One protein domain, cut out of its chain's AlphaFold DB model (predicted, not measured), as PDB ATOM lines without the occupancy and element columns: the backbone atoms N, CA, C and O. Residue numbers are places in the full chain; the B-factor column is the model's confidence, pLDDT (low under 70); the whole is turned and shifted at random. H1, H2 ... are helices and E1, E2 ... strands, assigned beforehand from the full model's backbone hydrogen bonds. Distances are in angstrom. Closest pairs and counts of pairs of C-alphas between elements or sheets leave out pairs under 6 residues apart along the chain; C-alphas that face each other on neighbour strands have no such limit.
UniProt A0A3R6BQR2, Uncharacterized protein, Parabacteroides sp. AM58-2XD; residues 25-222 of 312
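AT A GLANCE: This is residues 25 to 222 of the 312 residues of an uncharacterized protein of Parabacteroides sp. AM58-2XD (UniProt A0A3R6BQR2). Amid little regular structure, two strongly twisted sheets, E3-E2-E6-E10 and E4-E5-E1-E11, make a sandwich, strands crossed at 39 degrees, with hairpin E8-E9 at one end; residues 43 to 48 and 180 to 185 stick out. Of 198 printed residues, 79 are in two named helices and eleven strands, E1 H1 E2-E9 H2 E10 E11, mostly strand. The first sheet is antiparallel, the second mixed; the whole is compact, radius of gyration 17.9 A, spanning 58 by 42 by 31 A.

IN THESE COORDINATES: Find E3 at residues 74 to 82, E2 at 58 to 66, 27.0 A long, E6 at 119 to 126, E10 at 194 to 203. Then E4 at 98 to 100, E5 at 108 to 115, E1 at 25 to 31 from (-6.819, -37.361, 34.207), E11 at 213 to 217, ending at (-7.456, -39.776, 15.681). Elsewhere: E7 131 to 133, E8 149 to 152, E9 158 to 162, H1 51 to 54, H2 168 to 171.

HOW THE PARTS SIT: Beside E2, antiparallel E6 puts O 123 2.8 A from N 62. E11 is parallel to E1, N 28 and O 213 2.8 A apart. H2 is on the first sheet, height 8.5 A; H1 is on neither. E7 pairs with no named strand. Both helices are too short for O i to N i+4 pairs.

THE WHOLE: The printed part has no cut. Links E1-H1, E3-E4, E7-E8 and H2-E10 are long. Residues 33 to 48, 101 to 106, 153 to 157 and 207 to 210 have pLDDT under 70.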
ATOM      1  N   ARG A  25      -6.104 -36.219  34.782       87.75
ATOM      2  CA  ARG A  25      -6.819 -37.361  34.207       87.75
ATOM      3  C   ARG A  25      -5.955 -38.050  33.168       87.75
ATOM      4  O   ARG A  25      -5.419 -37.412  32.262       87.75
ATOM      5  N   GLU A  26      -5.845 -39.366  33.297       91.31
ATOM      6  CA  GLU A  26      -5.161 -40.190  32.310       91.31
ATOM      7  C   GLU A  26      -6.016 -40.351  31.051       91.31
ATOM      8  O   GLU A  26      -7.167 -40.799  31.092       91.31
ATOM      9  N   VAL A  27      -5.421 -40.018  29.912       91.50
ATOM     10  CA  VAL A  27      -6.018 -40.145  28.588       91.50
ATOM     11  C   VAL A  27      -5.051 -40.919  27.705       91.50
ATOM     12  O   VAL A  27      -3.946 -40.467  27.418       91.50
ATOM     13  N   MET A  28      -5.460 -42.107  27.269       91.69
ATOM     14  CA  MET A  28      -4.720 -42.862  26.266       91.69
ATOM     15  C   MET A  28      -5.093 -42.354  24.882       91.69
ATOM     16  O   MET A  28      -6.245 -42.458  24.463       91.69
ATOM     17  N   MET A  29      -4.102 -41.831  24.181       92.25
ATOM     18  CA  MET A  29      -4.210 -41.385  22.806       92.25
ATOM     19  C   MET A  29      -3.735 -42.487  21.866       92.25
ATOM     20  O   MET A  29      -2.614 -42.966  22.009       92.25
ATOM     21  N   THR A  30      -4.554 -42.831  20.875       90.06
ATOM     22  CA  THR A  30      -4.240 -43.828  19.846       90.06
ATOM     23  C   THR A  30      -4.176 -43.186  18.461       90.06
ATOM     24  O   THR A  30      -5.163 -42.651  17.953       90.06
ATOM     25  N   LEU A  31      -3.016 -43.283  17.814       87.31
ATOM     26  CA  LEU A  31      -2.777 -42.830  16.445       87.31
ATOM     27  C   LEU A  31      -2.972 -43.998  15.470       87.31
ATOM     28  O   LEU A  31      -2.207 -44.965  15.478       87.31
ATOM     29  N   LYS A  32      -3.986 -43.903  14.602       76.44
ATOM     30  CA  LYS A  32      -4.422 -44.994  13.704       76.44
ATOM     31  C   LYS A  32      -3.780 -44.932  12.311       76.44
ATOM     32  O   LYS A  32      -4.490 -44.942  11.303       76.44
ATOM     33  N   ASN A  33      -2.453 -44.812  12.240       68.75
ATOM     34  CA  ASN A  33      -1.746 -44.444  11.004       68.75
ATOM     35  C   ASN A  33      -0.659 -45.409  10.511       68.75
ATOM     36  O   ASN A  33       0.042 -45.049   9.568       68.75
ATOM     37  N   LYS A  34      -0.529 -46.618  11.082       69.44
ATOM     38  CA  LYS A  34       0.615 -47.509  10.802       69.44
ATOM     39  C   LYS A  34       1.955 -46.756  10.895       69.44
ATOM     40  O   LYS A  34       2.724 -46.708   9.933       69.44
ATOM     41  N   LEU A  35       2.156 -46.045  12.002       64.50
ATOM     42  CA  LEU A  35       3.293 -45.139  12.163       64.50
ATOM     43  C   LEU A  35       4.559 -45.927  12.497       64.50
ATOM     44  O   LEU A  35       4.526 -46.894  13.254       64.50
ATOM     45  N   SER A  36       5.690 -45.473  11.961       61.03
ATOM     46  CA  SER A  36       7.007 -46.015  12.293       61.03
ATOM     47  C   SER A  36       7.631 -45.124  13.369       61.03
ATOM     48  O   SER A  36       8.212 -44.087  13.060       61.03
ATOM     49  N   VAL A  37       7.484 -45.489  14.645       57.66
ATOM     50  CA  VAL A  37       8.128 -44.759  15.765       57.66
ATOM     51  C   VAL A  37       9.604 -45.132  15.945       57.66
ATOM     52  O   VAL A  37      10.352 -44.448  16.631       57.66
ATOM     53  N   THR A  38      10.042 -46.202  15.283       51.72
ATOM     54  CA  THR A  38      11.443 -46.567  15.057       51.72
ATOM     55  C   THR A  38      11.646 -46.787  13.555       51.72
ATOM     56  O   THR A  38      10.723 -47.268  12.894       51.72
ATOM     57  N   PRO A  39      12.798 -46.437  12.953       45.31
ATOM     58  CA  PRO A  39      13.049 -46.731  11.544       45.31
ATOM     59  C   PRO A  39      13.180 -48.250  11.355       45.31
ATOM     60  O   PRO A  39      14.223 -48.829  11.651       45.31
ATOM     61  N   VAL A  40      12.127 -48.915  10.880       41.28
ATOM     62  CA  VAL A  40      12.156 -50.349  10.552       41.28
ATOM     63  C   VAL A  40      12.180 -50.555   9.042       41.28
ATOM     64  O   VAL A  40      11.398 -49.970   8.295       41.28
ATOM     65  N   SER A  41      13.070 -51.430   8.571       42.59
ATOM     66  CA  SER A  41      13.030 -51.942   7.201       42.59
ATOM     67  C   SER A  41      11.870 -52.935   7.075       42.59
ATOM     68  O   SER A  41      11.959 -54.059   7.570       42.59
ATOM     69  N   SER A  42      10.766 -52.550   6.436       42.53
ATOM     70  CA  SER A  42       9.605 -53.434   6.282       42.53
ATOM     71  C   SER A  42       9.816 -54.480   5.177       42.53
ATOM     72  O   SER A  42      10.069 -54.122   4.025       42.53
ATOM     73  N   LYS A  43       9.619 -55.768   5.495       42.66
ATOM     74  CA  LYS A  43       9.338 -56.845   4.527       42.66
ATOM     75  C   LYS A  43       7.879 -57.294   4.681       42.66
ATOM     76  O   LYS A  43       7.602 -58.048   5.601       42.66
ATOM     77  N   ALA A  44       6.992 -56.870   3.778       33.69
ATOM     78  CA  ALA A  44       5.769 -57.566   3.329       33.69
ATOM     79  C   ALA A  44       4.929 -56.628   2.430       33.69
ATOM     80  O   ALA A  44       4.854 -55.442   2.720       33.69
ATOM     81  N   GLY A  45       4.352 -57.180   1.346       48.69
ATOM     82  CA  GLY A  45       3.380 -56.616   0.376       48.69
ATOM     83  C   GLY A  45       3.337 -55.094   0.171       48.69
ATOM     84  O   GLY A  45       2.889 -54.404   1.068       48.69
ATOM     85  N   ARG A  46       3.717 -54.587  -1.023       47.91
ATOM     86  CA  ARG A  46       3.926 -53.146  -1.339       47.91
ATOM     87  C   ARG A  46       2.879 -52.209  -0.693       47.91
ATOM     88  O   ARG A  46       1.834 -51.969  -1.300       47.91
ATOM     89  N   PRO A  47       3.157 -51.648   0.497       61.47
ATOM     90  CA  PRO A  47       2.306 -50.639   1.104       61.47
ATOM     91  C   PRO A  47       2.407 -49.357   0.269       61.47
ATOM     92  O   PRO A  47       3.455 -49.089  -0.323       61.47
ATOM     93  N   ILE A  48       1.336 -48.558   0.208       69.12
ATOM     94  CA  ILE A  48       1.347 -47.305  -0.569       69.12
ATOM     95  C   ILE A  48       2.415 -46.349  -0.019       69.12
ATOM     96  O   ILE A  48       3.179 -45.795  -0.801       69.12
ATOM     97  N   ALA A  49       2.513 -46.194   1.306       77.94
ATOM     98  CA  ALA A  49       3.535 -45.379   1.964       77.94
ATOM     99  C   ALA A  49       4.748 -46.222   2.394       77.94
ATOM    100  O   ALA A  49       4.599 -47.341   2.883       77.94
ATOM    101  N   THR A  50       5.948 -45.669   2.239       83.12
ATOM    102  CA  THR A  50       7.202 -46.278   2.703       83.12
ATOM    103  C   THR A  50       7.393 -46.093   4.214       83.12
ATOM    104  O   THR A  50       6.776 -45.222   4.829       83.12
ATOM    105  N   ALA A  51       8.300 -46.865   4.823       83.75
ATOM    106  CA  ALA A  51       8.643 -46.707   6.239       83.75
ATOM    107  C   ALA A  51       9.161 -45.293   6.571       83.75
ATOM    108  O   ALA A  51       8.754 -44.715   7.572       83.75
ATOM    109  N   ALA A  52       9.986 -44.702   5.696       87.12
ATOM    110  CA  ALA A  52      10.496 -43.339   5.869       87.12
ATOM    111  C   ALA A  52       9.379 -42.284   5.811       87.12
ATOM    112  O   ALA A  52       9.414 -41.291   6.531       87.12
ATOM    113  N   GLU A  53       8.355 -42.506   4.985       89.50
ATOM    114  CA  GLU A  53       7.186 -41.627   4.934       89.50
ATOM    115  C   GLU A  53       6.301 -41.785   6.168       89.50
ATOM    116  O   GLU A  53       5.688 -40.804   6.585       89.50
ATOM    117  N   ASN A  54       6.184 -42.998   6.724       87.50
ATOM    118  CA  ASN A  54       5.430 -43.314   7.948       87.50
ATOM    119  C   ASN A  54       6.176 -42.945   9.239       87.50
ATOM    120  O   ASN A  54       5.586 -43.048  10.316       87.50
ATOM    121  N   ALA A  55       7.445 -42.551   9.151       89.62
ATOM    122  CA  ALA A  55       8.252 -42.248  10.318       89.62
ATOM    123  C   ALA A  55       7.746 -41.002  11.055       89.62
ATOM    124  O   ALA A  55       7.435 -39.985  10.434       89.62
ATOM    125  N   VAL A  56       7.700 -41.084  12.384       90.50
ATOM    126  CA  VAL A  56       7.475 -39.944  13.281       90.50
ATOM    127  C   VAL A  56       8.723 -39.796  14.134       90.50
ATOM    128  O   VAL A  56       8.924 -40.562  15.071       90.50
ATOM    129  N   SER A  57       9.583 -38.841  13.786       92.44
ATOM    130  CA  SER A  57      10.777 -38.517  14.575       92.44
ATOM    131  C   SER A  57      10.465 -37.535  15.700       92.44
ATOM    132  O   SER A  57      11.195 -37.458  16.682       92.44
ATOM    133  N   MET A  58       9.378 -36.779  15.567       94.88
ATOM    134  CA  MET A  58       8.919 -35.839  16.579       94.88
ATOM    135  C   MET A  58       7.416 -35.620  16.477       94.88
ATOM    136  O   MET A  58       6.851 -35.661  15.383       94.88
ATOM    137  N   LEU A  59       6.779 -35.358  17.613       96.44
ATOM    138  CA  LEU A  59       5.357 -35.044  17.707       96.44
ATOM    139  C   LEU A  59       5.146 -34.028  18.827       96.44
ATOM    140  O   LEU A  59       5.583 -34.268  19.948       96.44
ATOM    141  N   ASP A  60       4.460 -32.930  18.534       97.69
ATOM    142  CA  ASP A  60       3.967 -31.979  19.525       97.69
ATOM    143  C   ASP A  60       2.432 -32.072  19.589       97.69
ATOM    144  O   ASP A  60       1.752 -32.007  18.562       97.69
ATOM    145  N   VAL A  61       1.893 -32.232  20.801       97.81
ATOM    146  CA  VAL A  61       0.456 -32.246  21.108       97.81
ATOM    147  C   VAL A  61       0.122 -30.980  21.888       97.81
ATOM    148  O   VAL A  61       0.562 -30.813  23.026       97.81
ATOM    149  N   TYR A  62      -0.651 -30.091  21.282       98.38
ATOM    150  CA  TYR A  62      -1.150 -28.868  21.896       98.38
ATOM    151  C   TYR A  62      -2.542 -29.127  22.460       98.38
ATOM    152  O   TYR A  62      -3.415 -29.640  21.757       98.38
ATOM    153  N   VAL A  63      -2.741 -28.778  23.727       98.44
ATOM    154  CA  VAL A  63      -4.022 -28.922  24.417       98.44
ATOM    155  C   VAL A  63      -4.592 -27.535  24.642       98.44
ATOM    156  O   VAL A  63      -3.905 -26.662  25.173       98.44
ATOM    157  N   PHE A  64      -5.845 -27.339  24.254       98.62
ATOM    158  CA  PHE A  64      -6.588 -26.111  24.512       98.62
ATOM    159  C   PHE A  64      -7.763 -26.423  25.429       98.62
ATOM    160  O   PHE A  64      -8.403 -27.460  25.252       98.62
ATOM    161  N   GLY A  65      -8.031 -25.550  26.399       97.75
ATOM    162  CA  GLY A  65      -9.077 -25.730  27.405       97.75
ATOM    163  C   GLY A  65     -10.099 -24.592  27.418       97.75
ATOM    164  O   GLY A  65      -9.743 -23.452  27.120       97.75
ATOM    165  N   ALA A  66     -11.340 -24.905  27.793       97.06
ATOM    166  CA  ALA A  66     -12.431 -23.952  28.007       97.06
ATOM    167  C   ALA A  66     -13.324 -24.376  29.188       97.06
ATOM    168  O   ALA A  66     -13.454 -25.565  29.486       97.06
ATOM    169  N   GLU A  67     -13.972 -23.413  29.851       93.88
ATOM    170  CA  GLU A  67     -14.899 -23.686  30.968       93.88
ATOM    171  C   GLU A  67     -16.206 -24.347  30.514       93.88
ATOM    172  O   GLU A  67     -16.849 -25.064  31.278       93.88
ATOM    173  N   THR A  68     -16.610 -24.112  29.266       94.44
ATOM    174  CA  THR A  68     -17.835 -24.667  28.685       94.44
ATOM    175  C   THR A  68     -17.525 -25.349  27.361       94.44
ATOM    176  O   THR A  68     -16.587 -24.968  26.663       94.44
ATOM    177  N   GLU A  69     -18.340 -26.336  26.990       95.12
ATOM    178  CA  GLU A  69     -18.151 -27.129  25.769       95.12
ATOM    179  C   GLU A  69     -18.026 -26.258  24.503       95.12
ATOM    180  O   GLU A  69     -17.188 -26.533  23.644       95.12
ATOM    181  N   ASN A  70     -18.794 -25.163  24.426       94.38
ATOM    182  CA  ASN A  70     -18.817 -24.221  23.299       94.38
ATOM    183  C   ASN A  70     -18.138 -22.874  23.617       94.38
ATOM    184  O   ASN A  70     -18.451 -21.867  22.984       94.38
ATOM    185  N   GLY A  71     -17.275 -22.837  24.634       94.81
ATOM    186  CA  GLY A  71     -16.560 -21.628  25.034       94.81
ATOM    187  C   GLY A  71     -15.389 -21.279  24.116       94.81
ATOM    188  O   GLY A  71     -15.087 -21.987  23.155       94.81
ATOM    189  N   GLU A  72     -14.698 -20.195  24.460       96.25
ATOM    190  CA  GLU A  72     -13.420 -19.828  23.849       96.25
ATOM    191  C   GLU A  72     -12.304 -20.706  24.428       96.25
ATOM    192  O   GLU A  72     -12.071 -20.741  25.637       96.25
ATOM    193  N   TYR A  73     -11.624 -21.446  23.556       98.56
ATOM    194  CA  TYR A  73     -10.559 -22.363  23.944       98.56
ATOM    195  C   TYR A  73      -9.212 -21.651  23.901       98.56
ATOM    196  O   TYR A  73      -8.838 -21.054  22.891       98.56
ATOM    197  N   THR A  74      -8.437 -21.768  24.975       98.75
ATOM    198  CA  THR A  74      -7.113 -21.138  25.078       98.75
ATOM    199  C   THR A  74      -6.045 -22.145  25.485       98.75
ATOM    200  O   THR A  74      -6.354 -23.229  25.986       98.75
ATOM    201  N   PHE A  75      -4.781 -21.848  25.179       98.69
ATOM    202  CA  PHE A  75      -3.686 -22.800  25.360       98.69
ATOM    203  C   PHE A  75      -3.552 -23.261  26.823       98.69
ATOM    204  O   PHE A  75      -3.353 -22.459  27.731       98.69
ATOM    205  N   LEU A  76      -3.632 -24.572  27.057       97.88
ATOM    206  CA  LEU A  76      -3.616 -25.176  28.392       97.88
ATOM    207  C   LEU A  76      -2.248 -25.766  28.743       97.88
ATOM    208  O   LEU A  76      -1.701 -25.507  29.819       97.88
ATOM    209  N   GLU A  77      -1.734 -26.619  27.863       97.88
ATOM    210  CA  GLU A  77      -0.458 -27.309  28.029       97.88
ATOM    211  C   GLU A  77      -0.013 -27.981  26.727       97.88
ATOM    212  O   GLU A  77      -0.754 -28.051  25.741       97.88
ATOM    213  N   ARG A  78       1.222 -28.487  26.729       97.81
ATOM    214  CA  ARG A  78       1.829 -29.134  25.571       97.81
ATOM    215  C   ARG A  78       2.522 -30.421  25.972       97.81
ATOM    216  O   ARG A  78       3.259 -30.439  26.955       97.81
ATOM    217  N   PHE A  79       2.348 -31.462  25.171       97.81
ATOM    218  CA  PHE A  79       3.109 -32.703  25.274       97.81
ATOM    219  C   PHE A  79       4.011 -32.849  24.054       97.81
ATOM    220  O   PHE A  79       3.654 -32.394  22.969       97.81
ATOM    221  N   ALA A  80       5.188 -33.445  24.215       97.25
ATOM    222  CA  ALA A  80       6.153 -33.555  23.131       97.25
ATOM    223  C   ALA A  80       6.921 -34.875  23.168       97.25
ATOM    224  O   ALA A  80       7.479 -35.252  24.192       97.25
ATOM    225  N   TYR A  81       6.971 -35.546  22.023       95.94
ATOM    226  CA  TYR A  81       7.783 -36.730  21.770       95.94
ATOM    227  C   TYR A  81       8.942 -36.373  20.843       95.94
ATOM    228  O   TYR A  81       8.758 -35.638  19.864       95.94
ATOM    229  N   ARG A  82      10.121 -36.925  21.123       95.25
ATOM    230  CA  ARG A  82      11.294 -36.898  20.248       95.25
ATOM    231  C   ARG A  82      11.864 -38.311  20.166       95.25
ATOM    232  O   ARG A  82      11.968 -38.987  21.183       95.25
ATOM    233  N   ALA A  83      12.195 -38.759  18.960       91.56
ATOM    234  CA  ALA A  83      12.770 -40.081  18.737       91.56
ATOM    235  C   ALA A  83      14.249 -40.138  19.144       91.56
ATOM    236  O   ALA A  83      14.699 -41.157  19.662       91.56
ATOM    237  N   ASP A  84      14.996 -39.050  18.927       89.44
ATOM    238  CA  ASP A  84      16.348 -38.896  19.462       89.44
ATOM    239  C   ASP A  84      16.268 -38.329  20.883       89.44
ATOM    240  O   ASP A  84      15.745 -37.238  21.102       89.44
ATOM    241  N   ALA A  85      16.809 -39.061  21.858       85.94
ATOM    242  CA  ALA A  85      16.837 -38.638  23.256       85.94
ATOM    243  C   ALA A  85      17.689 -37.373  23.496       85.94
ATOM    244  O   ALA A  85      17.583 -36.753  24.552       85.94
ATOM    245  N   ASN A  86      18.539 -36.987  22.538       91.06
ATOM    246  CA  ASN A  86      19.325 -35.754  22.600       91.06
ATOM    247  C   ASN A  86      18.542 -34.520  22.123       91.06
ATOM    248  O   ASN A  86      18.964 -33.389  22.395       91.06
ATOM    249  N   ASP A  87      17.422 -34.710  21.421       91.44
ATOM    250  CA  ASP A  87      16.594 -33.603  20.961       91.44
ATOM    251  C   ASP A  87      15.875 -32.951  22.140       91.44
ATOM    252  O   ASP A  87      15.183 -33.586  22.938       91.44
ATOM    253  N   LYS A  88      16.001 -31.628  22.235       92.19
ATOM    254  CA  LYS A  88      15.383 -30.872  23.322       92.19
ATOM    255  C   LYS A  88      13.874 -30.787  23.132       92.19
ATOM    256  O   LYS A  88      13.381 -30.362  22.082       92.19
ATOM    257  N   LEU A  89      13.147 -31.096  24.203       95.31
ATOM    258  CA  LEU A  89      11.740 -30.741  24.304       95.31
ATOM    259  C   LEU A  89      11.604 -29.212  24.340       95.31
ATOM    260  O   LEU A  89      12.415 -28.529  24.976       95.31
ATOM    261  N   PRO A  90      10.588 -28.647  23.676       94.25
ATOM    262  CA  PRO A  90      10.313 -27.227  23.795       94.25
ATOM    263  C   PRO A  90       9.948 -26.841  25.226       94.25
ATOM    264  O   PRO A  90       9.387 -27.635  25.985       94.25
ATOM    265  N   GLN A  91      10.283 -25.607  25.589       94.81
ATOM    266  CA  GLN A  91      10.122 -25.112  26.951       94.81
ATOM    267  C   GLN A  91       8.674 -25.266  27.438       94.81
ATOM    268  O   GLN A  91       7.735 -24.909  26.733       94.81
ATOM    269  N   GLY A  92       8.508 -25.805  28.649       92.94
ATOM    270  CA  GLY A  92       7.198 -26.012  29.272       92.94
ATOM    271  C   GLY A  92       6.410 -27.221  28.752       92.94
ATOM    272  O   GLY A  92       5.315 -27.468  29.249       92.94
ATOM    273  N   ALA A  93       6.940 -27.982  27.787       96.69
ATOM    274  CA  ALA A  93       6.302 -29.209  27.322       96.69
ATOM    275  C   ALA A  93       6.562 -30.383  28.279       96.69
ATOM    276  O   ALA A  93       7.682 -30.578  28.750       96.69
ATOM    277  N   THR A  94       5.536 -31.199  28.500       97.25
ATOM    278  CA  THR A  94       5.651 -32.496  29.174       97.25
ATOM    279  C   THR A  94       6.135 -33.546  28.175       97.25
ATOM    280  O   THR A  94       5.669 -33.583  27.035       97.25
ATOM    281  N   GLU A  95       7.058 -34.415  28.580       96.25
ATOM    282  CA  GLU A  95       7.506 -35.515  27.726       96.25
ATOM    283  C   GLU A  95       6.350 -36.477  27.417       96.25
ATOM    284  O   GLU A  95       5.604 -36.895  28.303       96.25
ATOM    285  N   LEU A  96       6.203 -36.826  26.140       94.75
ATOM    286  CA  LEU A  96       5.282 -37.842  25.657       94.75
ATOM    287  C   LEU A  96       6.078 -39.059  25.217       94.75
ATOM    288  O   LEU A  96       6.891 -38.973  24.302       94.75
ATOM    289  N   GLN A  97       5.776 -40.207  25.808       91.62
ATOM    290  CA  GLN A  97       6.286 -41.486  25.330       91.62
ATOM    291  C   GLN A  97       5.291 -42.104  24.350       91.62
ATOM    292  O   GLN A  97       4.098 -42.204  24.646       91.62
ATOM    293  N   LEU A  98       5.793 -42.526  23.189       89.38
ATOM    294  CA  LEU A  98       5.020 -43.236  22.177       89.38
ATOM    295  C   LEU A  98       5.424 -44.709  22.143       89.38
ATOM    296  O   LEU A  98       6.605 -45.033  22.063       89.38
ATOM    297  N   ASN A  99       4.428 -45.591  22.159       84.12
ATOM    298  CA  ASN A  99       4.608 -47.038  22.115       84.12
ATOM    299  C   ASN A  99       3.769 -47.628  20.981       84.12
ATOM    300  O   ASN A  99       2.564 -47.383  20.909       84.12
ATOM    301  N   THR A 100       4.370 -48.428  20.105       76.44
ATOM    302  CA  THR A 100       3.619 -49.219  19.119       76.44
ATOM    303  C   THR A 100       2.928 -50.394  19.796       76.44
ATOM    304  O   THR A 100       3.515 -51.051  20.654       76.44
ATOM    305  N   THR A 101       1.681 -50.663  19.419       68.56
ATOM    306  CA  THR A 101       0.871 -51.732  20.025       68.56
ATOM    307  C   THR A 101       1.156 -53.117  19.451       68.56
ATOM    308  O   THR A 101       0.844 -54.115  20.096       68.56
ATOM    309  N   ASP A 102       1.764 -53.192  18.268       63.19
ATOM    310  CA  ASP A 102       2.166 -54.430  17.610       63.19
ATOM    311  C   ASP A 102       3.480 -54.255  16.825       63.19
ATOM    312  O   ASP A 102       3.978 -53.142  16.635       63.19
ATOM    313  N   ALA A 103       4.064 -55.375  16.385       58.81
ATOM    314  CA  ALA A 103       5.307 -55.390  15.604       58.81
ATOM    315  C   ALA A 103       5.166 -54.712  14.226       58.81
ATOM    316  O   ALA A 103       6.170 -54.330  13.626       58.81
ATOM    317  N   ASP A 104       3.929 -54.552  13.747       59.28
ATOM    318  CA  ASP A 104       3.592 -53.921  12.469       59.28
ATOM    319  C   ASP A 104       3.362 -52.400  12.601       59.28
ATOM    320  O   ASP A 104       3.160 -51.714  11.595       59.28
ATOM    321  N   GLY A 105       3.383 -51.866  13.829       61.94
ATOM    322  CA  GLY A 105       3.155 -50.457  14.142       61.94
ATOM    323  C   GLY A 105       1.753 -49.955  13.795       61.94
ATOM    324  O   GLY A 105       1.585 -48.753  13.578       61.94
ATOM    325  N   ASN A 106       0.746 -50.837  13.694       65.62
ATOM    326  CA  ASN A 106      -0.579 -50.487  13.169       65.62
ATOM    327  C   ASN A 106      -1.253 -49.373  13.977       65.62
ATOM    328  O   ASN A 106      -1.893 -48.486  13.398       65.62
ATOM    329  N   GLU A 107      -1.049 -49.394  15.293       76.81
ATOM    330  CA  GLU A 107      -1.429 -48.320  16.197       76.81
ATOM    331  C   GLU A 107      -0.234 -47.891  17.049       76.81
ATOM    332  O   GLU A 107       0.597 -48.692  17.483       76.81
ATOM    333  N   THR A 108      -0.140 -46.587  17.281       84.00
ATOM    334  CA  THR A 108       0.823 -45.996  18.210       84.00
ATOM    335  C   THR A 108       0.055 -45.323  19.329       84.00
ATOM    336  O   THR A 108      -0.833 -44.513  19.069       84.00
ATOM    337  N   ASN A 109       0.411 -45.649  20.564       88.69
ATOM    338  CA  ASN A 109      -0.232 -45.152  21.764       88.69
ATOM    339  C   ASN A 109       0.673 -44.184  22.521       88.69
ATOM    340  O   ASN A 109       1.870 -44.430  22.661       88.69
ATOM    341  N   GLY A 110       0.079 -43.124  23.057       91.19
ATOM    342  CA  GLY A 110       0.714 -42.210  23.999       91.19
ATOM    343  C   GLY A 110      -0.192 -41.978  25.201       91.19
ATOM    344  O   GLY A 110      -1.398 -41.790  25.041       91.19
ATOM    345  N   LEU A 111       0.375 -42.006  26.406       93.00
ATOM    346  CA  LEU A 111      -0.364 -41.694  27.627       93.00
ATOM    347  C   LEU A 111      -0.214 -40.204  27.946       93.00
ATOM    348  O   LEU A 111       0.894 -39.723  28.167       93.00
ATOM    349  N   LEU A 112      -1.335 -39.488  27.983       94.50
ATOM    350  CA  LEU A 112      -1.410 -38.080  28.358       94.50
ATOM    351  C   LEU A 112      -1.991 -37.969  29.770       94.50
ATOM    352  O   LEU A 112      -3.049 -38.529  30.053       94.50
ATOM    353  N   LYS A 113      -1.327 -37.217  30.648       93.06
ATOM    354  CA  LYS A 113      -1.860 -36.838  31.965       93.06
ATOM    355  C   LYS A 113      -2.394 -35.406  31.895       93.06
ATOM    356  O   LYS A 113      -1.676 -34.455  32.204       93.06
ATOM    357  N   LEU A 114      -3.632 -35.245  31.434       92.62
ATOM    358  CA  LEU A 114      -4.245 -33.933  31.188       92.62
ATOM    359  C   LEU A 114      -4.734 -33.290  32.488       92.62
ATOM    360  O   LEU A 114      -5.185 -33.996  33.387       92.62
ATOM    361  N   LYS A 115      -4.674 -31.960  32.601       89.50
ATOM    362  CA  LYS A 115      -5.305 -31.232  33.721       89.50
ATOM    363  C   LYS A 115      -6.834 -31.396  33.696       89.50
ATOM    364  O   LYS A 115      -7.445 -31.286  32.636       89.50
ATOM    365  N   LYS A 116      -7.445 -31.652  34.859       87.38
ATOM    366  CA  LYS A 116      -8.909 -31.660  35.045       87.38
ATOM    367  C   LYS A 116      -9.480 -30.235  35.103       87.38
ATOM    368  O   LYS A 116      -8.732 -29.266  35.201       87.38
ATOM    369  N   GLY A 117     -10.808 -30.132  35.092       88.31
ATOM    370  CA  GLY A 117     -11.570 -28.906  35.350       88.31
ATOM    371  C   GLY A 117     -12.068 -28.172  34.106       88.31
ATOM    372  O   GLY A 117     -12.799 -27.202  34.249       88.31
ATOM    373  N   LEU A 118     -11.710 -28.622  32.899       93.19
ATOM    374  CA  LEU A 118     -12.068 -27.958  31.641       93.19
ATOM    375  C   LEU A 118     -12.553 -28.956  30.590       93.19
ATOM    376  O   LEU A 118     -12.206 -30.137  30.617       93.19
ATOM    377  N   PHE A 119     -13.288 -28.448  29.609       95.56
ATOM    378  CA  PHE A 119     -13.416 -29.102  28.314       95.56
ATOM    379  C   PHE A 119     -12.121 -28.898  27.538       95.56
ATOM    380  O   PHE A 119     -11.593 -27.787  27.524       95.56
ATOM    381  N   VAL A 120     -11.598 -29.942  26.889       97.00
ATOM    382  CA  VAL A 120     -10.326 -29.850  26.156       97.00
ATOM    383  C   VAL A 120     -10.410 -30.344  24.720       97.00
ATOM    384  O   VAL A 120     -11.101 -31.313  24.413       97.00
ATOM    385  N   LYS A 121      -9.636 -29.707  23.843       97.81
ATOM    386  CA  LYS A 121      -9.385 -30.135  22.462       97.81
ATOM    387  C   LYS A 121      -7.892 -30.335  22.252       97.81
ATOM    388  O   LYS A 121      -7.073 -29.686  22.908       97.81
ATOM    389  N   LEU A 122      -7.537 -31.261  21.366       97.88
ATOM    390  CA  LEU A 122      -6.147 -31.656  21.140       97.88
ATOM    391  C   LEU A 122      -5.764 -31.484  19.675       97.88
ATOM    392  O   LEU A 122      -6.494 -31.898  18.778       97.88
ATOM    393  N   TYR A 123      -4.568 -30.954  19.452       98.06
ATOM    394  CA  TYR A 123      -4.001 -30.697  18.135       98.06
ATOM    395  C   TYR A 123      -2.599 -31.281  18.052       98.06
ATOM    396  O   TYR A 123      -1.760 -31.015  18.906       98.06
ATOM    397  N   CYS A 124      -2.335 -32.081  17.031       96.88
ATOM    398  CA  CYS A 124      -1.078 -32.790  16.851       96.88
ATOM    399  C   CYS A 124      -0.368 -32.340  15.591       96.88
ATOM    400  O   CYS A 124      -0.971 -32.338  14.519       96.88
ATOM    401  N   ILE A 125       0.922 -32.043  15.725       97.94
ATOM    402  CA  ILE A 125       1.823 -31.748  14.613       97.94
ATOM    403  C   ILE A 125       3.039 -32.661  14.749       97.94
ATOM    404  O   ILE A 125       3.733 -32.645  15.765       97.94
ATOM    405  N   ALA A 126       3.268 -33.492  13.738       96.81
ATOM    406  CA  ALA A 126       4.395 -34.410  13.666       96.81
ATOM    407  C   ALA A 126       5.392 -33.957  12.602       96.81
ATOM    408  O   ALA A 126       4.982 -33.468  11.551       96.81
ATOM    409  N   ASN A 127       6.683 -34.190  12.857       96.62
ATOM    410  CA  ASN A 127       7.802 -33.916  11.942       96.62
ATOM    411  C   ASN A 127       7.903 -32.466  11.443       96.62
ATOM    412  O   ASN A 127       8.520 -32.210  10.413       96.62
ATOM    413  N   ASP A 128       7.307 -31.525  12.172       95.31
ATOM    414  CA  ASP A 128       7.432 -30.095  11.927       95.31
ATOM    415  C   ASP A 128       7.365 -29.340  13.259       95.31
ATOM    416  O   ASP A 128       6.499 -29.597  14.096       95.31
ATOM    417  N   THR A 129       8.310 -28.429  13.465       86.19
ATOM    418  CA  THR A 129       8.421 -27.580  14.659       86.19
ATOM    419  C   THR A 129       8.450 -26.097  14.339       86.19
ATOM    420  O   THR A 129       8.560 -25.287  15.259       86.19
ATOM    421  N   THR A 130       8.360 -25.725  13.064       91.50
ATOM    422  CA  THR A 130       8.486 -24.333  12.628       91.50
ATOM    423  C   THR A 130       7.125 -23.821  12.187       91.50
ATOM    424  O   THR A 130       6.833 -23.717  10.998       91.50
ATOM    425  N   LEU A 131       6.287 -23.502  13.174       96.69
ATOM    426  CA  LEU A 131       4.997 -22.856  12.941       96.69
ATOM    427  C   LEU A 131       5.225 -21.382  12.613       96.69
ATOM    428  O   LEU A 131       6.040 -20.725  13.264       96.69
ATOM    429  N   VAL A 132       4.488 -20.850  11.647       98.25
ATOM    430  CA  VAL A 132       4.512 -19.434  11.279       98.25
ATOM    431  C   VAL A 132       3.145 -18.825  11.547       98.25
ATOM    432  O   VAL A 132       2.118 -19.364  11.132       98.25
ATOM    433  N   ASP A 133       3.148 -17.701  12.254       97.56
ATOM    434  CA  ASP A 133       1.958 -16.892  12.473       97.56
ATOM    435  C   ASP A 133       1.707 -16.008  11.239       97.56
ATOM    436  O   ASP A 133       2.548 -15.153  10.930       97.56
ATOM    437  N   PRO A 134       0.572 -16.163  10.531       95.25
ATOM    438  CA  PRO A 134       0.280 -15.361   9.348       95.25
ATOM    439  C   PRO A 134       0.098 -13.871   9.666       95.25
ATOM    440  O   PRO A 134       0.358 -13.040   8.797       95.25
ATOM    441  N   ALA A 135      -0.308 -13.506  10.888       95.19
ATOM    442  CA  ALA A 135      -0.542 -12.111  11.265       95.19
ATOM    443  C   ALA A 135       0.764 -11.314  11.405       95.19
ATOM    444  O   ALA A 135       0.792 -10.107  11.158       95.19
ATOM    445  N   THR A 136       1.850 -11.981  11.797       95.38
ATOM    446  CA  THR A 136       3.157 -11.346  12.025       95.38
ATOM    447  C   THR A 136       4.246 -11.814  11.063       95.38
ATOM    448  O   THR A 136       5.323 -11.213  11.032       95.38
ATOM    449  N   THR A 137       3.987 -12.881  10.302       93.75
ATOM    450  CA  THR A 137       4.951 -13.580   9.434       93.75
ATOM    451  C   THR A 137       6.189 -14.060  10.202       93.75
ATOM    452  O   THR A 137       7.278 -14.213   9.648       93.75
ATOM    453  N   LYS A 138       6.060 -14.273  11.516       96.38
ATOM    454  CA  LYS A 138       7.156 -14.722  12.377       96.38
ATOM    455  C   LYS A 138       6.990 -16.186  12.730       96.38
ATOM    456  O   LYS A 138       5.881 -16.683  12.907       96.38
ATOM    457  N   VAL A 139       8.131 -16.849  12.889       97.38
ATOM    458  CA  VAL A 139       8.182 -18.176  13.500       97.38
ATOM    459  C   VAL A 139       7.702 -18.066  14.943       97.38
ATOM    460  O   VAL A 139       8.260 -17.282  15.718       97.38
ATOM    461  N   VAL A 140       6.702 -18.873  15.284       97.25
ATOM    462  CA  VAL A 140       6.154 -19.001  16.631       97.25
ATOM    463  C   VAL A 140       7.165 -19.733  17.503       97.25
ATOM    464  O   VAL A 140       7.686 -20.793  17.149       97.25
ATOM    465  N   LYS A 141       7.461 -19.164  18.665       95.69
ATOM    466  CA  LYS A 141       8.425 -19.684  19.631       95.69
ATOM    467  C   LYS A 141       7.705 -20.274  20.838       95.69
ATOM    468  O   LYS A 141       6.591 -19.870  21.148       95.69
ATOM    469  N   PRO A 142       8.365 -21.152  21.612       93.56
ATOM    470  CA  PRO A 142       7.797 -21.663  22.862       93.56
ATOM    471  C   PRO A 142       7.376 -20.559  23.844       93.56
ATOM    472  O   PRO A 142       6.405 -20.727  24.565       93.56
ATOM    473  N   ALA A 143       8.075 -19.420  23.841       94.69
ATOM    474  CA  ALA A 143       7.750 -18.268  24.683       94.69
ATOM    475  C   ALA A 143       6.471 -17.518  24.262       94.69
ATOM    476  O   ALA A 143       5.959 -16.732  25.052       94.69
ATOM    477  N   ASP A 144       5.949 -17.765  23.056       96.38
ATOM    478  CA  ASP A 144       4.681 -17.193  22.584       96.38
ATOM    479  C   ASP A 144       3.465 -17.990  23.105       96.38
ATOM    480  O   ASP A 144       2.318 -17.638  22.833       96.38
ATOM    481  N   PHE A 145       3.713 -19.057  23.875       97.75
ATOM    482  CA  PHE A 145       2.698 -19.863  24.539       97.75
ATOM    483  C   PHE A 145       2.685 -19.588  26.049       97.75
ATOM    484  O   PHE A 145       3.652 -19.871  26.757       97.75
ATOM    485  N   THR A 146       1.560 -19.090  26.558       98.19
ATOM    486  CA  THR A 146       1.292 -18.915  27.992       98.19
ATOM    487  C   THR A 146       0.162 -19.858  28.400       98.19
ATOM    488  O   THR A 146      -0.936 -19.715  27.874       98.19
ATOM    489  N   PRO A 147       0.378 -20.839  29.291       97.81
ATOM    490  CA  PRO A 147      -0.678 -21.770  29.681       97.81
ATOM    491  C   PRO A 147      -1.746 -21.098  30.552       97.81
ATOM    492  O   PRO A 147      -1.428 -20.205  31.338       97.81
ATOM    493  N   ILE A 148      -2.981 -21.604  30.485       96.56
ATOM    494  CA  ILE A 148      -4.050 -21.297  31.450       96.56
ATOM    495  C   ILE A 148      -3.541 -21.479  32.887       96.56
ATOM    496  O   ILE A 148      -2.882 -22.479  33.218       96.56
ATOM    497  N   THR A 149      -3.913 -20.541  33.757       93.38
ATOM    498  CA  THR A 149      -3.728 -20.653  35.208       93.38
ATOM    499  C   THR A 149      -5.041 -21.014  35.889       93.38
ATOM    500  O   THR A 149      -6.129 -20.682  35.412       93.38
ATOM    501  N   PHE A 150      -4.931 -21.701  37.024       88.88
ATOM    502  CA  PHE A 150      -6.071 -22.140  37.814       88.88
ATOM    503  C   PHE A 150      -6.026 -21.530  39.211       88.88
ATOM    504  O   PHE A 150      -4.949 -21.323  39.772       88.88
ATOM    505  N   THR A 151      -7.201 -21.298  39.782       84.94
ATOM    506  CA  THR A 151      -7.397 -21.079  41.219       84.94
ATOM    507  C   THR A 151      -8.002 -22.329  41.836       84.94
ATOM    508  O   THR A 151      -8.840 -22.983  41.210       84.94
ATOM    509  N   GLU A 152      -7.617 -22.644  43.068       70.38
ATOM    510  CA  GLU A 152      -8.282 -23.692  43.841       70.38
ATOM    511  C   GLU A 152      -9.637 -23.180  44.345       70.38
ATOM    512  O   GLU A 152      -9.702 -22.105  44.949       70.38
ATOM    513  N   SER A 153     -10.724 -23.917  44.093       64.81
ATOM    514  CA  SER A 153     -11.991 -23.695  44.802       64.81
ATOM    515  C   SER A 153     -12.070 -24.507  46.098       64.81
ATOM    516  O   SER A 153     -11.311 -25.450  46.302       64.81
ATOM    517  N   GLU A 154     -12.995 -24.131  46.991       61.28
ATOM    518  CA  GLU A 154     -13.189 -24.760  48.314       61.28
ATOM    519  C   GLU A 154     -13.443 -26.281  48.256       61.28
ATOM    520  O   GLU A 154     -13.197 -26.987  49.231       61.28
ATOM    521  N   ASP A 155     -13.916 -26.789  47.117       64.00
ATOM    522  CA  ASP A 155     -14.165 -28.205  46.826       64.00
ATOM    523  C   ASP A 155     -12.951 -28.943  46.221       64.00
ATOM    524  O   ASP A 155     -13.041 -30.131  45.914       64.00
ATOM    525  N   GLY A 156     -11.816 -28.259  46.040       65.19
ATOM    526  CA  GLY A 156     -10.595 -28.804  45.443       65.19
ATOM    527  C   GLY A 156     -10.632 -28.935  43.916       65.19
ATOM    528  O   GLY A 156      -9.677 -29.443  43.325       65.19
ATOM    529  N   THR A 157     -11.704 -28.481  43.255       66.62
ATOM    530  CA  THR A 157     -11.798 -28.495  41.790       66.62
ATOM    531  C   THR A 157     -11.001 -27.318  41.208       66.62
ATOM    532  O   THR A 157     -11.188 -26.177  41.626       66.62
ATOM    533  N   PRO A 158     -10.097 -27.529  40.238       74.62
ATOM    534  CA  PRO A 158      -9.388 -26.419  39.611       74.62
ATOM    535  C   PRO A 158     -10.355 -25.589  38.753       74.62
ATOM    536  O   PRO A 158     -11.013 -26.125  37.862       74.62
ATOM    537  N   ARG A 159     -10.423 -24.275  39.002       80.62
ATOM    538  CA  ARG A 159     -11.209 -23.319  38.196       80.62
ATOM    539  C   ARG A 159     -10.301 -22.431  37.368       80.62
ATOM    540  O   ARG A 159      -9.240 -22.036  37.853       80.62
ATOM    541  N   LEU A 160     -10.713 -22.119  36.140       87.56
ATOM    542  CA  LEU A 160      -9.965 -21.221  35.265       87.56
ATOM    543  C   LEU A 160      -9.837 -19.848  35.932       87.56
ATOM    544  O   LEU A 160     -10.823 -19.268  36.375       87.56
ATOM    545  N   ALA A 161      -8.608 -19.343  36.018       90.12
ATOM    546  CA  ALA A 161      -8.317 -18.047  36.622       90.12
ATOM    547  C   ALA A 161      -7.834 -17.031  35.588       90.12
ATOM    548  O   ALA A 161      -8.244 -15.872  35.601       90.12
ATOM    549  N   THR A 162      -6.946 -17.446  34.687       94.44
ATOM    550  CA  THR A 162      -6.469 -16.612  33.580       94.44
ATOM    551  C   THR A 162      -6.405 -17.446  32.313       94.44
ATOM    552  O   THR A 162      -5.912 -18.576  32.336       94.44
ATOM    553  N   GLU A 163      -6.903 -16.873  31.221       96.94
ATOM    554  CA  GLU A 163      -6.833 -17.468  29.890       96.94
ATOM    555  C   GLU A 163      -5.390 -17.711  29.445       96.94
ATOM    556  O   GLU A 163      -4.466 -16.966  29.784       96.94
ATOM    557  N   GLY A 164      -5.215 -18.760  28.648       98.19
ATOM    558  CA  GLY A 164      -3.961 -19.037  27.972       98.19
ATOM    559  C   GLY A 164      -3.775 -18.208  26.701       98.19
ATOM    560  O   GLY A 164      -4.698 -17.596  26.165       98.19
ATOM    561  N   ILE A 165      -2.558 -18.241  26.174       97.94
ATOM    562  CA  ILE A 165      -2.163 -17.645  24.898       97.94
ATOM    563  C   ILE A 165      -1.370 -18.704  24.122       97.94
ATOM    564  O   ILE A 165      -0.515 -19.360  24.718       97.94
ATOM    565  N   PRO A 166      -1.606 -18.889  22.815       98.44
ATOM    566  CA  PRO A 166      -2.638 -18.238  22.015       98.44
ATOM    567  C   PRO A 166      -4.045 -18.780  22.316       98.44
ATOM    568  O   PRO A 166      -4.224 -19.807  22.976       98.44
ATOM    569  N   HIS A 167      -5.049 -18.089  21.781       98.69
ATOM    570  CA  HIS A 167      -6.386 -18.651  21.591       98.69
ATOM    571  C   HIS A 167      -6.350 -19.746  20.510       98.69
ATOM    572  O   HIS A 167      -5.551 -19.676  19.571       98.69
ATOM    573  N   GLU A 168      -7.230 -20.745  20.606       98.62
ATOM    574  CA  GLU A 168      -7.386 -21.826  19.615       98.62
ATOM    575  C   GLU A 168      -7.641 -21.260  18.209       98.62
ATOM    576  O   GLU A 168      -7.042 -21.701  17.224       98.62
ATOM    577  N   SER A 169      -8.491 -20.236  18.125       97.81
ATOM    578  CA  SER A 169      -8.830 -19.534  16.885       97.81
ATOM    579  C   SER A 169      -7.619 -18.883  16.219       97.81
ATOM    580  O   SER A 169      -7.582 -18.786  15.001       97.81
ATOM    581  N   THR A 170      -6.609 -18.476  16.991       98.38
ATOM    582  CA  THR A 170      -5.343 -17.956  16.456       98.38
ATOM    583  C   THR A 170      -4.414 -19.102  16.070       98.38
ATOM    584  O   THR A 170      -3.897 -19.131  14.957       98.38
ATOM    585  N   PHE A 171      -4.246 -20.090  16.953       98.56
ATOM    586  CA  PHE A 171      -3.367 -21.238  16.725       98.56
ATOM    587  C   PHE A 171      -3.711 -22.017  15.449       98.56
ATOM    588  O   PHE A 171      -2.820 -22.417  14.706       98.56
ATOM    589  N   THR A 172      -5.000 -22.208  15.167       97.94
ATOM    590  CA  THR A 172      -5.459 -22.937  13.973       97.94
ATOM    591  C   THR A 172      -5.167 -22.199  12.660       97.94
ATOM    592  O   THR A 172      -5.186 -22.825  11.602       97.94
ATOM    593  N   THR A 173      -4.811 -20.908  12.708       97.75
ATOM    594  CA  THR A 173      -4.370 -20.137  11.530       97.75
ATOM    595  C   THR A 173      -2.883 -20.290  11.220       97.75
ATOM    596  O   THR A 173      -2.451 -19.921  10.127       97.75
ATOM    597  N   TYR A 174      -2.090 -20.828  12.151       98.31
ATOM    598  CA  TYR A 174      -0.663 -21.026  11.929       98.31
ATOM    599  C   TYR A 174      -0.423 -22.002  10.775       98.31
ATOM    600  O   TYR A 174      -1.183 -22.950  10.553       98.31
ATOM    601  N   HIS A 175       0.655 -21.767  10.036       97.88
ATOM    602  CA  HIS A 175       1.006 -22.536   8.847       97.88
ATOM    603  C   HIS A 175       2.473 -22.968   8.876       97.88
ATOM    604  O   HIS A 175       3.250 -22.533   9.728       97.88
ATOM    605  N   THR A 176       2.846 -23.850   7.953       97.81
ATOM    606  CA  THR A 176       4.236 -24.283   7.769       97.81
ATOM    607  C   THR A 176       5.131 -23.115   7.378       97.81
ATOM    608  O   THR A 176       4.665 -22.122   6.817       97.81
ATOM    609  N   HIS A 177       6.444 -23.263   7.548       95.88
ATOM    610  CA  HIS A 177       7.392 -22.460   6.771       95.88
ATOM    611  C   HIS A 177       7.008 -22.455   5.276       95.88
ATOM    612  O   HIS A 177       6.541 -23.469   4.744       95.88
ATOM    613  N   LEU A 178       7.169 -21.304   4.619       95.56
ATOM    614  CA  LEU A 178       6.875 -21.147   3.196       95.56
ATOM    615  C   LEU A 178       8.135 -21.447   2.390       95.56
ATOM    616  O   LEU A 178       9.125 -20.723   2.498       95.56
ATOM    617  N   LEU A 179       8.080 -22.485   1.557       95.19
ATOM    618  CA  LEU A 179       9.197 -22.885   0.709       95.19
ATOM    619  C   LEU A 179       9.655 -21.715  -0.163       95.19
ATOM    620  O   LEU A 179       8.859 -21.078  -0.856       95.19
ATOM    621  N   SER A 180      10.961 -21.479  -0.183       93.50
ATOM    622  CA  SER A 180      11.586 -20.452  -1.000       93.50
ATOM    623  C   SER A 180      12.309 -21.054  -2.197       93.50
ATOM    624  O   SER A 180      13.294 -21.779  -2.057       93.50
ATOM    625  N   ALA A 181      11.902 -20.650  -3.403       90.31
ATOM    626  CA  ALA A 181      12.573 -21.014  -4.653       90.31
ATOM    627  C   ALA A 181      14.056 -20.589  -4.700       90.31
ATOM    628  O   ALA A 181      14.846 -21.160  -5.452       90.31
ATOM    629  N   THR A 182      14.445 -19.583  -3.909       92.38
ATOM    630  CA  THR A 182      15.818 -19.060  -3.869       92.38
ATOM    631  C   THR A 182      16.737 -19.846  -2.938       92.38
ATOM    632  O   THR A 182      17.945 -19.609  -2.944       92.38
ATOM    633  N   VAL A 183      16.199 -20.796  -2.168       94.31
ATOM    634  CA  VAL A 183      16.951 -21.625  -1.222       94.31
ATOM    635  C   VAL A 183      16.951 -23.074  -1.729       94.31
ATOM    636  O   VAL A 183      15.985 -23.798  -1.521       94.31
ATOM    637  N   PRO A 184      18.034 -23.553  -2.375       91.00
ATOM    638  CA  PRO A 184      18.052 -24.875  -3.014       91.00
ATOM    639  C   PRO A 184      17.745 -26.060  -2.086       91.00
ATOM    640  O   PRO A 184      17.285 -27.098  -2.551       91.00
ATOM    641  N   ALA A 185      18.028 -25.921  -0.788       92.31
ATOM    642  CA  ALA A 185      17.793 -26.958   0.213       92.31
ATOM    643  C   ALA A 185      16.373 -26.932   0.809       92.31
ATOM    644  O   ALA A 185      16.013 -27.870   1.520       92.31
ATOM    645  N   ASP A 186      15.578 -25.897   0.523       94.31
ATOM    646  CA  ASP A 186      14.236 -25.699   1.075       94.31
ATOM    647  C   ASP A 186      13.221 -26.589   0.345       94.31
ATOM    648  O   ASP A 186      12.471 -26.182  -0.540       94.31
ATOM    649  N   THR A 187      13.308 -27.881   0.640       92.31
ATOM    650  CA  THR A 187      12.578 -28.945  -0.046       92.31
ATOM    651  C   THR A 187      11.875 -29.839   0.955       92.31
ATOM    652  O   THR A 187      12.317 -30.018   2.087       92.31
ATOM    653  N   LEU A 188      10.797 -30.467   0.500       94.75
ATOM    654  CA  LEU A 188      10.062 -31.448   1.280       94.75
ATOM    655  C   LEU A 188      10.775 -32.803   1.218       94.75
ATOM    656  O   LEU A 188      11.086 -33.316   0.138       94.75
ATOM    657  N   ALA A 189      11.025 -33.391   2.383       92.19
ATOM    658  CA  ALA A 189      11.699 -34.674   2.519       92.19
ATOM    659  C   ALA A 189      11.141 -35.461   3.708       92.19
ATOM    660  O   ALA A 189      10.555 -34.898   4.627       92.19
ATOM    661  N   THR A 190      11.326 -36.779   3.681       92.88
ATOM    662  CA  THR A 190      11.009 -37.649   4.816       92.88
ATOM    663  C   THR A 190      11.956 -37.387   5.996       92.88
ATOM    664  O   THR A 190      13.152 -37.207   5.745       92.88
ATOM    665  N   PRO A 191      11.489 -37.482   7.252       94.12
ATOM    666  CA  PRO A 191      10.121 -37.818   7.658       94.12
ATOM    667  C   PRO A 191       9.142 -36.666   7.372       94.12
ATOM    668  O   PRO A 191       9.470 -35.501   7.545       94.12
ATOM    669  N   LEU A 192       7.947 -36.992   6.868       95.38
ATOM    670  CA  LEU A 192       7.014 -35.987   6.339       95.38
ATOM    671  C   LEU A 192       6.179 -35.357   7.452       95.38
ATOM    672  O   LEU A 192       5.671 -36.081   8.309       95.38
ATOM    673  N   ALA A 193       5.976 -34.038   7.381       97.06
ATOM    674  CA  ALA A 193       5.087 -33.313   8.281       97.06
ATOM    675  C   ALA A 193       3.657 -33.876   8.228       97.06
ATOM    676  O   ALA A 193       3.128 -34.164   7.145       97.06
ATOM    677  N   MET A 194       3.029 -34.034   9.393       96.69
ATOM    678  CA  MET A 194       1.652 -34.517   9.514       96.69
ATOM    679  C   MET A 194       0.882 -33.719  10.560       96.69
ATOM    680  O   MET A 194       1.464 -33.301  11.558       96.69
ATOM    681  N   ALA A 195      -0.428 -33.580  10.375       97.06
ATOM    682  CA  ALA A 195      -1.306 -32.966  11.362       97.06
ATOM    683  C   ALA A 195      -2.563 -33.799  11.618       97.06
ATOM    684  O   ALA A 195      -3.043 -34.526  10.746       97.06
ATOM    685  N   GLY A 196      -3.099 -33.700  12.829       95.50
ATOM    686  CA  GLY A 196      -4.370 -34.309  13.214       95.50
ATOM    687  C   GLY A 196      -4.949 -33.622  14.439       95.50
ATOM    688  O   GLY A 196      -4.203 -33.080  15.249       95.50
ATOM    689  N   ALA A 197      -6.270 -33.624  14.577       95.19
ATOM    690  CA  ALA A 197      -6.940 -32.952  15.683       95.19
ATOM    691  C   ALA A 197      -8.088 -33.795  16.243       95.19
ATOM    692  O   ALA A 197      -8.751 -34.536  15.514       95.19
ATOM    693  N   LEU A 198      -8.329 -33.633  17.542       93.94
ATOM    694  CA  LEU A 198      -9.554 -34.011  18.229       93.94
ATOM    695  C   LEU A 198     -10.289 -32.717  18.586       93.94
ATOM    696  O   LEU A 198      -9.972 -32.069  19.583       93.94
ATOM    697  N   THR A 199     -11.237 -32.332  17.734       91.62
ATOM    698  CA  THR A 199     -11.989 -31.073  17.861       91.62
ATOM    699  C   THR A 199     -13.310 -31.234  18.606       91.62
ATOM    700  O   THR A 199     -13.863 -30.239  19.066       91.62
ATOM    701  N   THR A 200     -13.821 -32.463  18.742       93.50
ATOM    702  CA  THR A 200     -14.913 -32.764  19.677       93.50
ATOM    703  C   THR A 200     -14.369 -32.631  21.098       93.50
ATOM    704  O   THR A 200     -13.433 -33.366  21.430       93.50
ATOM    705  N   PRO A 201     -14.910 -31.717  21.921       94.06
ATOM    706  CA  PRO A 201     -14.386 -31.483  23.254       94.06
ATOM    707  C   PRO A 201     -14.433 -32.729  24.129       94.06
ATOM    708  O   PRO A 201     -15.434 -33.443  24.183       94.06
ATOM    709  N   LEU A 202     -13.342 -32.968  24.842       93.75
ATOM    710  CA  LEU A 202     -13.275 -33.960  25.893       93.75
ATOM    711  C   LEU A 202     -13.620 -33.301  27.226       93.75
ATOM    712  O   LEU A 202     -12.944 -32.366  27.647       93.75
ATOM    713  N   ASP A 203     -14.648 -33.812  27.895       92.69
ATOM    714  CA  ASP A 203     -15.069 -33.320  29.202       92.69
ATOM    715  C   ASP A 203     -14.153 -33.862  30.315       92.69
ATOM    716  O   ASP A 203     -14.144 -35.061  30.630       92.69
ATOM    717  N   LEU A 204     -13.356 -32.966  30.903       90.69
ATOM    718  CA  LEU A 204     -12.536 -33.237  32.083       90.69
ATOM    719  C   LEU A 204     -13.040 -32.483  33.323       90.69
ATOM    720  O   LEU A 204     -12.286 -32.358  34.289       90.69
ATOM    721  N   THR A 205     -14.275 -31.973  33.311       86.88
ATOM    722  CA  THR A 205     -14.847 -31.170  34.405       86.88
ATOM    723  C   THR A 205     -15.255 -32.013  35.616       86.88
ATOM    724  O   THR A 205     -15.168 -31.532  36.745       86.88
ATOM    725  N   ASP A 206     -15.617 -33.285  35.414       79.06
ATOM    726  CA  ASP A 206     -15.932 -34.214  36.505       79.06
ATOM    727  C   ASP A 206     -14.666 -34.623  37.279       79.06
ATOM    728  O   ASP A 206     -13.859 -35.450  36.835       79.06
ATOM    729  N   SER A 207     -14.502 -34.049  38.471       67.38
ATOM    730  CA  SER A 207     -13.366 -34.296  39.360       67.38
ATOM    731  C   SER A 207     -13.378 -35.694  39.992       67.38
ATOM    732  O   SER A 207     -12.301 -36.215  40.310       67.38
ATOM    733  N   GLY A 208     -14.550 -36.335  40.102       64.62
ATOM    734  CA  GLY A 208     -14.746 -37.639  40.747       64.62
ATOM    735  C   GLY A 208     -14.390 -38.843  39.871       64.62
ATOM    736  O   GLY A 208     -14.196 -39.948  40.382       64.62
ATOM    737  N   SER A 209     -14.259 -38.652  38.557       69.19
ATOM    738  CA  SER A 209     -13.901 -39.733  37.641       69.19
ATOM    739  C   SER A 209     -12.392 -39.987  37.619       69.19
ATOM    740  O   SER A 209     -11.604 -39.190  37.101       69.19
ATOM    741  N   ALA A 210     -11.981 -41.148  38.132       68.44
ATOM    742  CA  ALA A 210     -10.622 -41.679  37.974       68.44
ATOM    743  C   ALA A 210     -10.471 -42.569  36.723       68.44
ATOM    744  O   ALA A 210      -9.392 -43.090  36.451       68.44
ATOM    745  N   ALA A 211     -11.551 -42.780  35.961       78.31
ATOM    746  CA  ALA A 211     -11.523 -43.672  34.811       78.31
ATOM    747  C   ALA A 211     -10.653 -43.090  33.690       78.31
ATOM    748  O   ALA A 211     -10.887 -41.969  33.213       78.31
ATOM    749  N   ARG A 212      -9.681 -43.894  33.246       84.88
ATOM    750  CA  ARG A 212      -8.840 -43.589  32.091       84.88
ATOM    751  C   ARG A 212      -9.700 -43.461  30.836       84.88
ATOM    752  O   ARG A 212     -10.480 -44.358  30.516       84.88
ATOM    753  N   LEU A 213      -9.505 -42.375  30.097       88.75
ATOM    754  CA  LEU A 213     -10.164 -42.153  28.814       88.75
ATOM    755  C   LEU A 213      -9.347 -42.732  27.662       88.75
ATOM    756  O   LEU A 213      -8.126 -42.865  27.750       88.75
ATOM    757  N   GLN A 214     -10.026 -43.062  26.568       89.62
ATOM    758  CA  GLN A 214      -9.385 -43.463  25.320       89.62
ATOM    759  C   GLN A 214      -9.865 -42.553  24.199       89.62
ATOM    760  O   GLN A 214     -11.067 -42.413  23.981       89.62
ATOM    761  N   ILE A 215      -8.920 -41.951  23.486       89.88
ATOM    762  CA  ILE A 215      -9.180 -41.116  22.318       89.88
ATOM    763  C   ILE A 215      -8.383 -41.657  21.139       89.88
ATOM    764  O   ILE A 215      -7.286 -42.187  21.306       89.88
ATOM    765  N   GLY A 216      -8.917 -41.511  19.932       86.38
ATOM    766  CA  GLY A 216      -8.206 -41.918  18.732       86.38
ATOM    767  C   GLY A 216      -8.454 -40.967  17.581       86.38
ATOM    768  O   GLY A 216      -9.598 -40.618  17.299       86.38
ATOM    769  N   PHE A 217      -7.387 -40.586  16.893       83.38
ATOM    770  CA  PHE A 217      -7.456 -39.776  15.681       83.38
ATOM    771  C   PHE A 217      -6.347 -40.180  14.706       83.38
ATOM    772  O   PHE A 217      -5.535 -41.073  14.972       83.38
ATOM    773  N   ARG A 218      -6.377 -39.572  13.519       87.75
ATOM    774  CA  ARG A 218      -5.422 -39.834  12.445       87.75
ATOM    775  C   ARG A 218      -4.522 -38.627  12.220       87.75
ATOM    776  O   ARG A 218      -4.996 -37.497  12.265       87.75
ATOM    777  N   LEU A 219      -3.251 -38.891  11.943       92.69
ATOM    778  CA  LEU A 219      -2.311 -37.907  11.417       92.69
ATOM    779  C   LEU A 219      -2.325 -37.974   9.893       92.69
ATOM    780  O   LEU A 219      -2.095 -39.025   9.304       92.69
ATOM    781  N   THR A 220      -2.577 -36.861   9.229       92.94
ATOM    782  CA  THR A 220      -2.577 -36.787   7.769       92.94
ATOM    783  C   THR A 220      -1.359 -35.997   7.327       92.94
ATOM    784  O   THR A 220      -1.055 -34.949   7.893       92.94
ATOM    785  N   ARG A 221      -0.632 -36.511   6.331       94.69
ATOM    786  CA  ARG A 221       0.522 -35.807   5.761       94.69
ATOM    787  C   ARG A 221       0.080 -34.496   5.138       94.69
ATOM    788  O   ARG A 221      -0.951 -34.452   4.473       94.69
ATOM    789  N   LEU A 222       0.915 -33.474   5.281       96.44
ATOM    790  CA  LEU A 222       0.667 -32.162   4.686       96.44
ATOM    791  C   LEU A 222       0.996 -32.112   3.191       96.44
ATOM    792  O   LEU A 222       0.842 -31.067   2.580       96.44
TER     793      LEU A 222